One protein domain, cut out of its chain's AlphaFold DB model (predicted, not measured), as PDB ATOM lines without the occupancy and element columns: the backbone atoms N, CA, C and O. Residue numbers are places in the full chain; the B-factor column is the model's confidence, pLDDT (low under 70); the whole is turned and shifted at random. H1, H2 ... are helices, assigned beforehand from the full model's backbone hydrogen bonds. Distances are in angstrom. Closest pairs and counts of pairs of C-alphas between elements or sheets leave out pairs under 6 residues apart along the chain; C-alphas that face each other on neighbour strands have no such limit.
ATOM      1  N   THR A 146     -42.871 -42.004  25.079       83.12
ATOM      2  CA  THR A 146     -41.721 -42.491  25.847       83.12
ATOM      3  C   THR A 146     -40.901 -43.505  25.051       83.12
ATOM      4  O   THR A 146     -39.693 -43.333  24.939       83.12
ATOM      5  N   ALA A 147     -41.549 -44.490  24.419       84.31
ATOM      6  CA  ALA A 147     -40.861 -45.471  23.577       84.31
ATOM      7  C   ALA A 147     -40.177 -44.816  22.363       84.31
ATOM      8  O   ALA A 147     -39.077 -45.208  21.979       84.31
ATOM      9  N   ALA A 148     -40.789 -43.777  21.783       86.50
ATOM     10  CA  ALA A 148     -40.184 -43.019  20.690       86.50
ATOM     11  C   ALA A 148     -38.924 -42.248  21.132       86.50
ATOM     12  O   ALA A 148     -37.944 -42.206  20.388       86.50
ATOM     13  N   LEU A 149     -38.919 -41.673  22.341       86.19
ATOM     14  CA  LEU A 149     -37.736 -41.007  22.898       86.19
ATOM     15  C   LEU A 149     -36.619 -42.005  23.240       86.19
ATOM     16  O   LEU A 149     -35.465 -41.758  22.902       86.19
ATOM     17  N   GLU A 150     -36.949 -43.159  23.827       88.94
ATOM     18  CA  GLU A 150     -35.967 -44.214  24.130       88.94
ATOM     19  C   GLU A 150     -35.325 -44.799  22.860       88.94
ATOM     20  O   GLU A 150     -34.109 -45.033  22.804       88.94
ATOM     21  N   ALA A 151     -36.120 -44.981  21.802       89.00
ATOM     22  CA  ALA A 151     -35.616 -45.392  20.497       89.00
ATOM     23  C   ALA A 151     -34.670 -44.335  19.896       89.00
ATOM     24  O   ALA A 151     -33.620 -44.684  19.351       89.00
ATOM     25  N   MET A 152     -34.992 -43.045  20.043       90.81
ATOM     26  CA  MET A 152     -34.131 -41.948  19.588       90.81
ATOM     27  C   MET A 152     -32.816 -41.857  20.359       90.81
ATOM     28  O   MET A 152     -31.767 -41.664  19.739       90.81
ATOM     29  N   ASP A 153     -32.835 -42.041  21.678       88.88
ATOM     30  CA  ASP A 153     -31.618 -42.087  22.494       88.88
ATOM     31  C   ASP A 153     -30.717 -43.260  22.089       88.88
ATOM     32  O   ASP A 153     -29.495 -43.108  21.975       88.88
ATOM     33  N   THR A 154     -31.316 -44.409  21.775       91.94
ATOM     34  CA  THR A 154     -30.597 -45.579  21.254       91.94
ATOM     35  C   THR A 154     -29.965 -45.286  19.894       91.94
ATOM     36  O   THR A 154     -28.772 -45.538  19.700       91.94
ATOM     37  N   ALA A 155     -30.715 -44.677  18.969       89.25
ATOM     38  CA  ALA A 155     -30.205 -44.281  17.658       89.25
ATOM     39  C   ALA A 155     -29.061 -43.258  17.770       89.25
ATOM     40  O   ALA A 155     -28.037 -43.386  17.096       89.25
ATOM     41  N   ARG A 156     -29.180 -42.276  18.672       89.06
ATOM     42  CA  ARG A 156     -28.117 -41.299  18.955       89.06
ATOM     43  C   ARG A 156     -26.863 -41.957  19.481       89.06
ATOM     44  O   ARG A 156     -25.769 -41.631  19.025       89.06
ATOM     45  N   ARG A 157     -27.017 -42.869  20.439       89.12
ATOM     46  CA  ARG A 157     -25.899 -43.595  21.032       89.12
ATOM     47  C   ARG A 157     -25.173 -44.421  19.981       89.12
ATOM     48  O   ARG A 157     -23.951 -44.360  19.937       89.12
ATOM     49  N   TYR A 158     -25.911 -45.116  19.119       90.44
ATOM     50  CA  TYR A 158     -25.339 -45.876  18.011       90.44
ATOM     51  C   TYR A 158     -24.566 -44.976  17.041       90.44
ATOM     52  O   TYR A 158     -23.394 -45.215  16.771       90.44
ATOM     53  N   VAL A 159     -25.183 -43.884  16.582       87.00
ATOM     54  CA  VAL A 159     -24.552 -42.939  15.646       87.00
ATOM     55  C   VAL A 159     -23.319 -42.261  16.255       87.00
ATOM     56  O   VAL A 159     -22.344 -42.032  15.546       87.00
ATOM     57  N   SER A 160     -23.316 -42.012  17.567       83.75
ATOM     58  CA  SER A 160     -22.188 -41.396  18.285       83.75
ATOM     59  C   SER A 160     -20.950 -42.294  18.397       83.75
ATOM     60  O   SER A 160     -19.875 -41.798  18.724       83.75
ATOM     61  N   ILE A 161     -21.077 -43.604  18.148       88.06
ATOM     62  CA  ILE A 161     -19.929 -44.528  18.087       88.06
ATOM     63  C   ILE A 161     -19.092 -44.255  16.829       88.06
ATOM     64  O   ILE A 161     -17.883 -44.485  16.812       88.06
ATOM     65  N   PHE A 162     -19.725 -43.730  15.783       85.81
ATOM     66  CA  PHE A 162     -19.070 -43.373  14.536       85.81
ATOM     67  C   PHE A 162     -18.606 -41.912  14.580       85.81
ATOM     68  O   PHE A 162     -19.270 -41.042  15.140       85.81
ATOM     69  N   ASN A 163     -17.476 -41.612  13.938       84.75
ATOM     70  CA  ASN A 163     -17.008 -40.235  13.764       84.75
ATOM     71  C   ASN A 163     -17.804 -39.548  12.639       84.75
ATOM     72  O   ASN A 163     -17.296 -39.372  11.530       84.75
ATOM     73  N   VAL A 164     -19.079 -39.256  12.908       82.25
ATOM     74  CA  VAL A 164     -20.029 -38.686  11.944       82.25
ATOM     75  C   VAL A 164     -19.954 -37.167  11.869       82.25
ATOM     76  O   VAL A 164     -19.695 -36.481  12.857       82.25
ATOM     77  N   ASP A 165     -20.252 -36.643  10.682       87.50
ATOM     78  CA  ASP A 165     -20.360 -35.210  10.444       87.50
ATOM     79  C   ASP A 165     -21.516 -34.577  11.232       87.50
ATOM     80  O   ASP A 165     -22.596 -35.153  11.398       87.50
ATOM     81  N   GLU A 166     -21.324 -33.317  11.621       88.50
ATOM     82  CA  GLU A 166     -22.278 -32.512  12.395       88.50
ATOM     83  C   GLU A 166     -23.656 -32.392  11.712       88.50
ATOM     84  O   GLU A 166     -24.690 -32.257  12.370       88.50
ATOM     85  N   ASN A 167     -23.702 -32.538  10.382       90.56
ATOM     86  CA  ASN A 167     -24.949 -32.601   9.623       90.56
ATOM     87  C   ASN A 167     -25.840 -33.780  10.050       90.56
ATOM     88  O   ASN A 167     -27.047 -33.596  10.180       90.56
ATOM     89  N   VAL A 168     -25.275 -34.967  10.290       86.19
ATOM     90  CA  VAL A 168     -26.038 -36.164  10.698       86.19
ATOM     91  C   VAL A 168     -26.620 -35.970  12.097       86.19
ATOM     92  O   VAL A 168     -27.796 -36.249  12.332       86.19
ATOM     93  N   ILE A 169     -25.823 -35.395  13.000       86.38
ATOM     94  CA  ILE A 169     -26.252 -35.039  14.358       86.38
ATOM     95  C   ILE A 169     -27.415 -34.039  14.301       86.38
ATOM     96  O   ILE A 169     -28.434 -34.230  14.963       86.38
ATOM     97  N   ASN A 170     -27.323 -33.025  13.437       89.56
ATOM     98  CA  ASN A 170     -28.383 -32.034  13.259       89.56
ATOM     99  C   ASN A 170     -29.684 -32.645  12.697       89.56
ATOM    100  O   ASN A 170     -30.776 -32.224  13.077       89.56
ATOM    101  N   GLN A 171     -29.611 -33.655  11.821       90.88
ATOM    102  CA  GLN A 171     -30.818 -34.363  11.360       90.88
ATOM    103  C   GLN A 171     -31.489 -35.143  12.499       90.88
ATOM    104  O   GLN A 171     -32.708 -35.064  12.646       90.88
ATOM    105  N   LEU A 172     -30.716 -35.817  13.355       89.94
ATOM    106  CA  LEU A 172     -31.254 -36.490  14.545       89.94
ATOM    107  C   LEU A 172     -31.920 -35.503  15.514       89.94
ATOM    108  O   LEU A 172     -32.950 -35.813  16.106       89.94
ATOM    109  N   SER A 173     -31.380 -34.292  15.661       89.50
ATOM    110  CA  SER A 173     -32.006 -33.234  16.471       89.50
ATOM    111  C   SER A 173     -33.338 -32.735  15.897       89.50
ATOM    112  O   SER A 173     -34.253 -32.402  16.654       89.50
ATOM    113  N   LYS A 174     -33.491 -32.709  14.566       92.69
ATOM    114  CA  LYS A 174     -34.776 -32.364  13.933       92.69
ATOM    115  C   LYS A 174     -35.843 -33.413  14.218       92.69
ATOM    116  O   LYS A 174     -36.978 -33.044  14.504       92.69
ATOM    117  N   ILE A 175     -35.480 -34.694  14.175       90.25
ATOM    118  CA  ILE A 175     -36.404 -35.795  14.477       90.25
ATOM    119  C   ILE A 175     -36.885 -35.701  15.932       90.25
ATOM    120  O   ILE A 175     -38.088 -35.752  16.174       90.25
ATOM    121  N   ASP A 176     -35.982 -35.431  16.876       87.94
ATOM    122  CA  ASP A 176     -36.332 -35.178  18.283       87.94
ATOM    123  C   ASP A 176     -37.344 -34.044  18.445       87.94
ATOM    124  O   ASP A 176     -38.308 -34.148  19.205       87.94
ATOM    125  N   THR A 177     -37.134 -32.952  17.704       89.94
ATOM    126  CA  THR A 177     -38.029 -31.792  17.736       89.94
ATOM    127  C   THR A 177     -39.427 -32.186  17.268       89.94
ATOM    128  O   THR A 177     -40.410 -31.846  17.924       89.94
ATOM    129  N   VAL A 178     -39.524 -32.957  16.181       89.12
ATOM    130  CA  VAL A 178     -40.804 -33.447  15.645       89.12
ATOM    131  C   VAL A 178     -41.505 -34.371  16.639       89.12
ATOM    132  O   VAL A 178     -42.695 -34.189  16.890       89.12
ATOM    133  N   ILE A 179     -40.786 -35.309  17.259       87.50
ATOM    134  CA  ILE A 179     -41.350 -36.216  18.273       87.50
ATOM    135  C   ILE A 179     -41.893 -35.416  19.466       87.50
ATOM    136  O   ILE A 179     -43.017 -35.649  19.914       87.50
ATOM    137  N   CYS A 180     -41.150 -34.409  19.927       84.81
ATOM    138  CA  CYS A 180     -41.584 -33.529  21.011       84.81
ATOM    139  C   CYS A 180     -42.803 -32.667  20.641       84.81
ATOM    140  O   CYS A 180     -43.629 -32.375  21.505       84.81
ATOM    141  N   GLU A 181     -42.925 -32.211  19.391       85.75
ATOM    142  CA  GLU A 181     -44.084 -31.432  18.940       85.75
ATOM    143  C   GLU A 181     -45.338 -32.283  18.753       85.75
ATOM    144  O   GLU A 181     -46.428 -31.855  19.140       85.75
ATOM    145  N   LEU A 182     -45.195 -33.492  18.205       79.62
ATOM    146  CA  LEU A 182     -46.295 -34.451  18.079       79.62
ATOM    147  C   LEU A 182     -46.821 -34.858  19.458       79.62
ATOM    148  O   LEU A 182     -48.030 -34.901  19.675       79.62
ATOM    149  N   GLY A 183     -45.914 -35.032  20.418       70.31
ATOM    150  CA  GLY A 183     -46.251 -35.329  21.802       70.31
ATOM    151  C   GLY A 183     -47.031 -34.248  22.551       70.31
ATOM    152  O   GLY A 183     -47.776 -34.563  23.470       70.31
ATOM    153  N   LYS A 184     -46.899 -32.976  22.158       66.31
ATOM    154  CA  LYS A 184     -47.636 -31.847  22.762       66.31
ATOM    155  C   LYS A 184     -49.048 -31.663  22.200       66.31
ATOM    156  O   LYS A 184     -49.813 -30.873  22.745       66.31
ATOM    157  N   LYS A 185     -49.357 -32.303  21.067       57.53
ATOM    158  CA  LYS A 185     -50.634 -32.174  20.345       57.53
ATOM    159  C   LYS A 185     -51.673 -33.232  20.730       57.53
ATOM    160  O   LYS A 185     -52.761 -33.211  20.156       57.53
TER     161      LYS A 185
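AT A GLANCE: This is residues 146 to 185 of the 186 residues of an uncharacterized protein of Trichinella britovi (UniProt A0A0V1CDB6). A flat helical hairpin: the long helix H2 folds back beside H1, nearly parallel to its line, and the turn that joins them sticks out at one end with residues 161 to 167. The printed part has 40 residues, with two named helices in the order H1, H2 and no named strand; the class is all helix. It is only just loose, close to compact, with a radius of gyration of the C-alphas of 10.8 A, and spans 35 by 18 by 5 A.

IN THESE COORDINATES: H2, residues 166 to 183, is 25.9 A from first to last C-alpha and ends at C-alpha 183 (-46.251, -35.329, 21.802). H1, residues 146 to 161, is 23.2 A long in the same measure and begins at C-alpha 146 (-41.721, -42.491, 25.847).

HOW THE PARTS SIT: H2 and H1 form a helical hairpin and touch; their closest C-alphas, those of Asp 176 and Met 152, are 7.2 A apart. They run opposite ways at a shallow tilt of 4 degrees. In both H1 and H2, every O i to N i+4 pair is within hydrogen-bond range.

THE WHOLE: The two C-alphas farthest apart, those of Asn 163 and Lys 185, are 35.2 A apart. The printed part has no cut, and the link from H1 to H2 is tight. Mean pLDDT of the printed part is 86.0, with residues 184 to 185 under 70.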